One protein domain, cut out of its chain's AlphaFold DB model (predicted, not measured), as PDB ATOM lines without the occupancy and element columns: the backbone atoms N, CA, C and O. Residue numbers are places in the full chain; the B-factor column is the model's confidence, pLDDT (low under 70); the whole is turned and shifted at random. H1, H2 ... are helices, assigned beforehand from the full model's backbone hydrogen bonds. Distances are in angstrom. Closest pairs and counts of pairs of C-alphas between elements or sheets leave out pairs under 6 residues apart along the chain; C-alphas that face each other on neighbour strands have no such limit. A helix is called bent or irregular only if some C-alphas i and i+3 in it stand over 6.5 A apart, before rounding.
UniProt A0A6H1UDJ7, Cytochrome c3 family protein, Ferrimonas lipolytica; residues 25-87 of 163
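Overview. This is residues 25 to 87 of the 163 residues of the protein "Cytochrome c3 family protein" of Ferrimonas lipolytica (UniProt A0A6H1UDJ7). Picture an open, irregular ring of five short helices: H5, the longest, makes one end, H3 makes the far end, and H2 and H4 lie along the two sides between them, while H1 sits between H2 and H5. The ring is loosely joined, as no helix touches another, and a tail of residues 79 to 87 leads away from the end of H5. The printed part has 63 residues with five named helices, H1 to H5 in order along the chain, and no named strand; 36 residues are in the helices and the class is all helix. It is only just compact, close to loose, with a radius of gyration of the C-alphas of 12.4 A and spans of 35 by 23 by 21 A.

Along the chain. Find C-alpha 66 at (263.262, 253.724, 193.502); from there H5, residues 66 to 78, runs 18.5 A to C-alpha 78 at (261.080, 266.359, 180.204). Go back to C-alpha 25 at (261.561, 270.705, 199.919), where H1, residues 25 to 30, begins; it is 8.5 A long. Next come H2, residues 35 to 40, 8.6 A long, and H3, residues 47 to 53, 9.9 A long. H4, residues 58 to 61, is 6.0 A long, and is neither bent nor irregular, but only just.

Arrangement. Start at H5 and look to H1: the two are close but not clearly touching, their closest C-alphas being those of Glu 30 and Gln 73, 6.4 A apart. They run the same way at a steep tilt of 61 degrees. From H1 go on to H2, again close but not clearly touching, with the closest C-alphas, those of Ala 28 and Lys 35, at 5.6 A. These two run opposite ways at a shallow tilt of 32 degrees. H2 and H3 are close but not clearly touching, about perpendicular at 82 degrees; their closest C-alphas are those of Ser 40 and Gly 49, 7.2 A apart. H3 and H4 are near each other, with 7 pairs of C-alphas within 10 A. H4 and H5 are apart, and so are H2 and H5, and H3 and H5. In the backbones of H1, H2, H3 and H5 every O i to N i+4 pair is within hydrogen-bond range; H4 is too short for such a pair, and its one O i to N i+3 pair is within range.

Size, cuts and confidence. Look for the two C-alphas farthest apart at Val 54 and Ala 78, 35.5 A from each other. The printed part has no cut from residue 25 to residue 87. No link is long: H1 to H2, H3 to H4 and H4 to H5 are tight, and H2 to H3 is short. The mean pLDDT of the printed part is 85.0; read residues 25 to 31 with care, as the model's confidence there is under 70.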
ATOM      1  N   ASP A  25     261.528 270.008 201.213       51.41
ATOM      2  CA  ASP A  25     261.561 270.705 199.919       51.41
ATOM      3  C   ASP A  25     262.004 269.781 198.759       51.41
ATOM      4  O   ASP A  25     261.705 270.069 197.599       51.41
ATOM      5  N   ASP A  26     262.652 268.648 199.063       56.84
ATOM      6  CA  ASP A  26     263.074 267.605 198.121       56.84
ATOM      7  C   ASP A  26     261.915 267.082 197.256       56.84
ATOM      8  O   ASP A  26     262.053 266.968 196.037       56.84
ATOM      9  N   CYS A  27     260.734 266.830 197.835       58.56
ATOM     10  CA  CYS A  27     259.586 266.374 197.043       58.56
ATOM     11  C   CYS A  27     259.053 267.497 196.134       58.56
ATOM     12  O   CYS A  27     258.623 267.244 195.008       58.56
ATOM     13  N   ALA A  28     259.082 268.749 196.612       58.84
ATOM     14  CA  ALA A  28     258.491 269.908 195.937       58.84
ATOM     15  C   ALA A  28     259.366 270.502 194.825       58.84
ATOM     16  O   ALA A  28     258.869 271.275 193.995       58.84
ATOM     17  N   GLY A  29     260.663 270.194 194.845       59.28
ATOM     18  CA  GLY A  29     261.660 270.748 193.939       59.28
ATOM     19  C   GLY A  29     262.095 269.821 192.809       59.28
ATOM     20  O   GLY A  29     262.475 270.331 191.756       59.28
ATOM     21  N   GLU A  30     262.047 268.498 193.006       63.00
ATOM     22  CA  GLU A  30     262.807 267.579 192.146       63.00
ATOM     23  C   GLU A  30     261.975 266.516 191.418       63.00
ATOM     24  O   GLU A  30     262.413 266.047 190.369       63.00
ATOM     25  N   CYS A  31     260.787 266.148 191.914       63.59
ATOM     26  CA  CYS A  31     260.070 264.979 191.388       63.59
ATOM     27  C   CYS A  31     258.842 265.304 190.519       63.59
ATOM     28  O   CYS A  31     258.697 264.665 189.485       63.59
ATOM     29  N   HIS A  32     257.963 266.260 190.875       71.62
ATOM     30  CA  HIS A  32     256.788 266.629 190.051       71.62
ATOM     31  C   HIS A  32     256.100 267.951 190.483       71.62
ATOM     32  O   HIS A  32     256.555 268.635 191.402       71.62
ATOM     33  N   ILE A  33     254.991 268.340 189.825       78.69
ATOM     34  CA  ILE A  33     254.209 269.571 190.094       78.69
ATOM     35  C   ILE A  33     253.407 269.548 191.420       78.69
ATOM     36  O   ILE A  33     252.235 269.916 191.465       78.69
ATOM     37  N   ILE A  34     254.026 269.165 192.544       81.38
ATOM     38  CA  ILE A  34     253.317 269.021 193.831       81.38
ATOM     39  C   ILE A  34     253.125 270.289 194.631       81.38
ATOM     40  O   ILE A  34     252.441 270.246 195.647       81.38
ATOM     41  N   LYS A  35     253.731 271.412 194.249       82.25
ATOM     42  CA  LYS A  35     253.700 272.628 195.083       82.25
ATOM     43  C   LYS A  35     252.291 273.003 195.577       82.25
ATOM     44  O   LYS A  35     252.173 273.311 196.764       82.25
ATOM     45  N   PRO A  36     251.218 272.920 194.761       86.62
ATOM     46  CA  PRO A  36     249.855 273.145 195.251       86.62
ATOM     47  C   PRO A  36     249.410 272.142 196.331       86.62
ATOM     48  O   PRO A  36     248.745 272.521 197.290       86.62
ATOM     49  N   TYR A  37     249.813 270.877 196.208       88.25
ATOM     50  CA  TYR A  37     249.480 269.783 197.125       88.25
ATOM     51  C   TYR A  37     250.301 269.826 198.421       88.25
ATOM     52  O   TYR A  37     249.780 269.556 199.497       88.25
ATOM     53  N   VAL A  38     251.562 270.260 198.347       86.94
ATOM     54  CA  VAL A  38     252.375 270.571 199.532       86.94
ATOM     55  C   VAL A  38     251.773 271.751 200.284       86.94
ATOM     56  O   VAL A  38     251.695 271.732 201.506       86.94
ATOM     57  N   ALA A  39     251.284 272.774 199.580       89.19
ATOM     58  CA  ALA A  39     250.581 273.872 200.232       89.19
ATOM     59  C   ALA A  39     249.278 273.395 200.896       89.19
ATOM     60  O   ALA A  39     248.956 273.857 201.994       89.19
ATOM     61  N   SER A  40     248.554 272.461 200.269       91.06
ATOM     62  CA  SER A  40     247.256 272.000 200.762       91.06
ATOM     63  C   SER A  40     247.310 271.183 202.049       91.06
ATOM     64  O   SER A  40     246.318 271.172 202.773       91.06
ATOM     65  N   ILE A  41     248.450 270.590 202.421       91.19
ATOM     66  CA  ILE A  41     248.578 269.928 203.735       91.19
ATOM     67  C   ILE A  41     248.448 270.919 204.902       91.19
ATOM     68  O   ILE A  41     248.151 270.523 206.023       91.19
ATOM     69  N   ASN A  42     248.625 272.219 204.646       92.12
ATOM     70  CA  ASN A  42     248.399 273.259 205.648       92.12
ATOM     71  C   ASN A  42     246.911 273.590 205.841       92.12
ATOM     72  O   ASN A  42     246.591 274.446 206.663       92.12
ATOM     73  N   GLN A  43     246.003 272.951 205.096       96.12
ATOM     74  CA  GLN A  43     244.562 273.064 205.303       96.12
ATOM     75  C   GLN A  43     244.138 272.075 206.401       96.12
ATOM     76  O   GLN A  43     244.005 270.881 206.130       96.12
ATOM     77  N   PRO A  44     243.897 272.530 207.648       93.75
ATOM     78  CA  PRO A  44     243.735 271.637 208.802       93.75
ATOM     79  C   PRO A  44     242.460 270.787 208.740       93.75
ATOM     80  O   PRO A  44     242.334 269.783 209.439       93.75
ATOM     81  N   ASN A  45     241.499 271.201 207.915       96.06
ATOM     82  CA  ASN A  45     240.208 270.544 207.784       96.06
ATOM     83  C   ASN A  45     240.132 269.579 206.595       96.06
ATOM     84  O   ASN A  45     239.184 268.798 206.526       96.06
ATOM     85  N   TRP A  46     241.134 269.580 205.712       97.19
ATOM     86  CA  TRP A  46     241.254 268.596 204.636       97.19
ATOM     87  C   TRP A  46     241.923 267.329 205.160       97.19
ATOM     88  O   TRP A  46     242.642 267.355 206.165       97.19
ATOM     89  N   LEU A  47     241.673 266.197 204.504       96.94
ATOM     90  CA  LEU A  47     242.108 264.900 205.015       96.94
ATOM     91  C   LEU A  47     243.642 264.810 205.104       96.94
ATOM     92  O   LEU A  47     244.142 264.364 206.135       96.94
ATOM     93  N   ALA A  48     244.388 265.312 204.110       95.69
ATOM     94  CA  ALA A  48     245.854 265.309 204.142       95.69
ATOM     95  C   ALA A  48     246.410 266.122 205.324       95.69
ATOM     96  O   ALA A  48     247.303 265.653 206.025       95.69
ATOM     97  N   GLY A  49     245.845 267.302 205.606       95.56
ATOM     98  CA  GLY A  49     246.274 268.120 206.744       95.56
ATOM     99  C   GLY A  49     246.029 267.442 208.093       95.56
ATOM    100  O   GLY A  49     246.881 267.498 208.980       95.56
ATOM    101  N   LYS A  50     244.913 266.715 208.237       96.62
ATOM    102  CA  LYS A  50     244.638 265.899 209.433       96.62
ATOM    103  C   LYS A  50     245.630 264.745 209.596       96.62
ATOM    104  O   LYS A  50     246.033 264.461 210.720       96.62
ATOM    105  N   HIS A  51     246.038 264.109 208.500       96.44
ATOM    106  CA  HIS A  51     247.009 263.009 208.519       96.44
ATOM    107  C   HIS A  51     248.424 263.510 208.851       96.44
ATOM    108  O   HIS A  51     249.098 262.936 209.705       96.44
ATOM    109  N   VAL A  52     248.835 264.653 208.296       94.88
ATOM    110  CA  VAL A  52     250.101 265.306 208.675       94.88
ATOM    111  C   VAL A  52     250.098 265.722 210.149       94.88
ATOM    112  O   VAL A  52     251.103 265.569 210.841       94.88
ATOM    113  N   ALA A  53     248.960 266.183 210.680       95.69
ATOM    114  CA  ALA A  53     248.843 266.568 212.087       95.69
ATOM    115  C   ALA A  53     249.053 265.403 213.077       95.69
ATOM    116  O   ALA A  53     249.402 265.652 214.232       95.69
ATOM    117  N   VAL A  54     248.867 264.149 212.643       95.62
ATOM    118  CA  VAL A  54     249.164 262.947 213.448       95.62
ATOM    119  C   VAL A  54     250.537 262.338 213.142       95.62
ATOM    120  O   VAL A  54     250.870 261.284 213.676       95.62
ATOM    121  N   GLY A  55     251.356 263.033 212.346       94.19
ATOM    122  CA  GLY A  55     252.749 262.677 212.080       94.19
ATOM    123  C   GLY A  55     252.978 261.835 210.829       94.19
ATOM    124  O   GLY A  55     254.076 261.309 210.694       94.19
ATOM    125  N   LEU A  56     251.984 261.702 209.942       93.50
ATOM    126  CA  LEU A  56     252.190 261.044 208.652       93.50
ATOM    127  C   LEU A  56     252.903 261.972 207.663       93.50
ATOM    128  O   LEU A  56     252.642 263.175 207.596       93.50
ATOM    129  N   GLU A  57     253.794 261.386 206.882       89.38
ATOM    130  CA  GLU A  57     254.578 262.021 205.836       89.38
ATOM    131  C   GLU A  57     253.970 261.753 204.450       89.38
ATOM    132  O   GLU A  57     253.093 260.912 204.265       89.38
ATOM    133  N   CYS A  58     254.452 262.467 203.428       87.00
ATOM    134  CA  CYS A  58     253.936 262.337 202.063       87.00
ATOM    135  C   CYS A  58     254.016 260.894 201.537       87.00
ATOM    136  O   CYS A  58     253.102 260.438 200.852       87.00
ATOM    137  N   ILE A  59     255.099 260.186 201.870       86.56
ATOM    138  CA  ILE A  59     255.379 258.828 201.386       86.56
ATOM    139  C   ILE A  59     254.606 257.733 202.125       86.56
ATOM    140  O   ILE A  59     254.582 256.604 201.646       86.56
ATOM    141  N   ASP A  60     253.936 258.057 203.234       90.00
ATOM    142  CA  ASP A  60     253.060 257.100 203.920       90.00
ATOM    143  C   ASP A  60     251.788 256.816 203.103       90.00
ATOM    144  O   ASP A  60     251.171 255.759 203.251       90.00
ATOM    145  N   CYS A  61     251.418 257.744 202.208       89.69
ATOM    146  CA  CYS A  61     250.319 257.564 201.257       89.69
ATOM    147  C   CYS A  61     250.761 257.529 199.800       89.69
ATOM    148  O   CYS A  61     250.207 256.784 198.994       89.69
ATOM    149  N   HIS A  62     251.759 258.325 199.435       87.19
ATOM    150  CA  HIS A  62     252.376 258.264 198.119       87.19
ATOM    151  C   HIS A  62     253.580 257.344 198.186       87.19
ATOM    152  O   HIS A  62     254.719 257.797 198.111       87.19
ATOM    153  N   GLU A  63     253.306 256.055 198.369       84.25
ATOM    154  CA  GLU A  63     254.346 255.037 198.377       84.25
ATOM    155  C   GLU A  63     255.121 255.088 197.060       84.25
ATOM    156  O   GLU A  63     254.552 255.113 195.966       84.25
ATOM    157  N   GLN A  64     256.440 255.169 197.186       78.25
ATOM    158  CA  GLN A  64     257.363 255.353 196.078       78.25
ATOM    159  C   GLN A  64     258.481 254.337 196.238       78.25
ATOM    160  O   GLN A  64     259.176 254.320 197.258       78.25
ATOM    161  N   ASP A  65     258.671 253.501 195.224       86.62
ATOM    162  CA  ASP A  65     259.913 252.757 195.089       86.62
ATOM    163  C   ASP A  65     260.945 253.573 194.290       86.62
ATOM    164  O   ASP A  65     260.669 254.658 193.766       86.62
ATOM    165  N   GLU A  66     262.173 253.060 194.221       85.69
ATOM    166  CA  GLU A  66     263.262 253.724 193.502       85.69
ATOM    167  C   GLU A  66     262.933 253.959 192.024       85.69
ATOM    168  O   GLU A  66     263.319 254.985 191.463       85.69
ATOM    169  N   GLN A  67     262.241 253.010 191.391       88.50
ATOM    170  CA  GLN A  67     261.930 253.082 189.974       88.50
ATOM    171  C   GLN A  67     260.891 254.170 189.714       88.50
ATOM    172  O   GLN A  67     261.119 255.009 188.845       88.50
ATOM    173  N   ILE A  68     259.812 254.210 190.502       84.56
ATOM    174  CA  ILE A  68     258.766 255.235 190.387       84.56
ATOM    175  C   ILE A  68     259.383 256.621 190.584       84.56
ATOM    176  O   ILE A  68     259.199 257.497 189.739       84.56
ATOM    177  N   ARG A  69     260.222 256.795 191.613       82.25
ATOM    178  CA  ARG A  69     260.898 258.073 191.869       82.25
ATOM    179  C   ARG A  69     261.740 258.528 190.676       82.25
ATOM    180  O   ARG A  69     261.676 259.687 190.275       82.25
ATOM    181  N   GLN A  70     262.544 257.630 190.104       85.81
ATOM    182  CA  GLN A  70     263.372 257.954 188.940       85.81
ATOM    183  C   GLN A  70     262.535 258.255 187.693       85.81
ATOM    184  O   GLN A  70     262.950 259.059 186.858       85.81
ATOM    185  N   ASP A  71     261.395 257.591 187.531       86.25
ATOM    186  CA  ASP A  71     260.505 257.785 186.393       86.25
ATOM    187  C   ASP A  71     259.796 259.141 186.482       86.25
ATOM    188  O   ASP A  71     259.820 259.895 185.506       86.25
ATOM    189  N   GLU A  72     259.282 259.504 187.661       82.62
ATOM    190  CA  GLU A  72     258.679 260.813 187.927       82.62
ATOM    191  C   GLU A  72     259.689 261.954 187.710       82.62
ATOM    192  O   GLU A  72     259.401 262.898 186.973       82.62
ATOM    193  N   GLN A  73     260.917 261.832 188.232       83.12
ATOM    194  CA  GLN A  73     261.986 262.819 188.011       83.12
ATOM    195  C   GLN A  73     262.305 263.025 186.523       83.12
ATOM    196  O   GLN A  73     262.494 264.159 186.070       83.12
ATOM    197  N   ARG A  74     262.369 261.939 185.735       87.19
ATOM    198  CA  ARG A  74     262.609 262.030 184.285       87.19
ATOM    199  C   ARG A  74     261.444 262.702 183.568       87.19
ATOM    200  O   ARG A  74     261.691 263.582 182.744       87.19
ATOM    201  N   ALA A  75     260.211 262.321 183.895       86.56
ATOM    202  CA  ALA A  75     259.005 262.913 183.330       86.56
ATOM    203  C   ALA A  75     258.922 264.418 183.638       86.56
ATOM    204  O   ALA A  75     258.712 265.231 182.737       86.56
ATOM    205  N   TYR A  76     259.205 264.820 184.880       84.62
ATOM    206  CA  TYR A  76     259.247 266.225 185.283       84.62
ATOM    207  C   TYR A  76     260.308 267.028 184.525       84.62
ATOM    208  O   TYR A  76     260.002 268.090 183.980       84.62
ATOM    209  N   ALA A  77     261.531 266.499 184.415       86.56
ATOM    210  CA  ALA A  77     262.609 267.138 183.661       86.56
ATOM    211  C   ALA A  77     262.295 267.274 182.158       86.56
ATOM    212  O   ALA A  77     262.743 268.230 181.521       86.56
ATOM    213  N   ALA A  78     261.526 266.337 181.595       90.50
ATOM    214  CA  ALA A  78     261.080 266.359 180.204       90.50
ATOM    215  C   ALA A  78     259.838 267.241 179.964       90.50
ATOM    216  O   ALA A  78     259.523 267.542 178.813       90.50
ATOM    217  N   GLY A  79     259.148 267.686 181.022       88.81
ATOM    218  CA  GLY A  79     257.865 268.384 180.895       88.81
ATOM    219  C   GLY A  79     256.691 267.457 180.555       88.81
ATOM    220  O   GLY A  79     255.684 267.921 180.031       88.81
ATOM    221  N   GLU A  80     256.830 266.156 180.806       89.12
ATOM    222  CA  GLU A  80     255.869 265.105 180.456       89.12
ATOM    223  C   GLU A  80     254.987 264.757 181.665       89.12
ATOM    224  O   GLU A  80     255.093 263.682 182.245       89.12
ATOM    225  N   TYR A  81     254.130 265.686 182.083       83.25
ATOM    226  CA  TYR A  81     253.210 265.492 183.208       83.25
ATOM    227  C   TYR A  81     251.851 266.135 182.939       83.25
ATOM    228  O   TYR A  81     251.747 267.110 182.193       83.25
ATOM    229  N   ASP A  82     250.814 265.603 183.581       84.06
ATOM    230  CA  ASP A  82     249.467 266.165 183.521       84.06
ATOM    231  C   ASP A  82     249.326 267.375 184.453       84.06
ATOM    232  O   ASP A  82     249.784 267.343 185.596       84.06
ATOM    233  N   ASP A  83     248.664 268.429 183.968       84.62
ATOM    234  CA  ASP A  83     248.277 269.614 184.742       84.62
ATOM    235  C   ASP A  83     246.797 269.964 184.450       84.62
ATOM    236  O   ASP A  83     246.489 270.438 183.349       84.62
ATOM    237  N   PRO A  84     245.861 269.709 185.388       84.50
ATOM    238  CA  PRO A  84     246.099 269.181 186.732       84.50
ATOM    239  C   PRO A  84     246.494 267.695 186.717       84.50
ATOM    240  O   PRO A  84     246.116 266.950 185.816       84.50
ATOM    241  N   MET A  85     247.223 267.262 187.750       83.81
ATOM    242  CA  MET A  85     247.547 265.844 187.940       83.81
ATOM    243  C   MET A  85     246.274 265.002 188.054       83.81
ATOM    244  O   MET A  85     245.265 265.460 188.599       83.81
ATOM    245  N   TRP A  86     246.357 263.748 187.613       85.31
ATOM    246  CA  TRP A  86     245.294 262.780 187.846       85.31
ATOM    247  C   TRP A  86     245.120 262.524 189.337       85.31
ATOM    248  O   TRP A  86     246.088 262.391 190.091       85.31
ATOM    249  N   GLU A  87     243.862 262.448 189.750       87.94
ATOM    250  CA  GLU A  87     243.515 262.061 191.104       87.94
ATOM    251  C   GLU A  87     243.822 260.579 191.324       87.94
ATOM    252  O   GLU A  87     243.508 259.733 190.486       87.94
TER     253      GLU A  87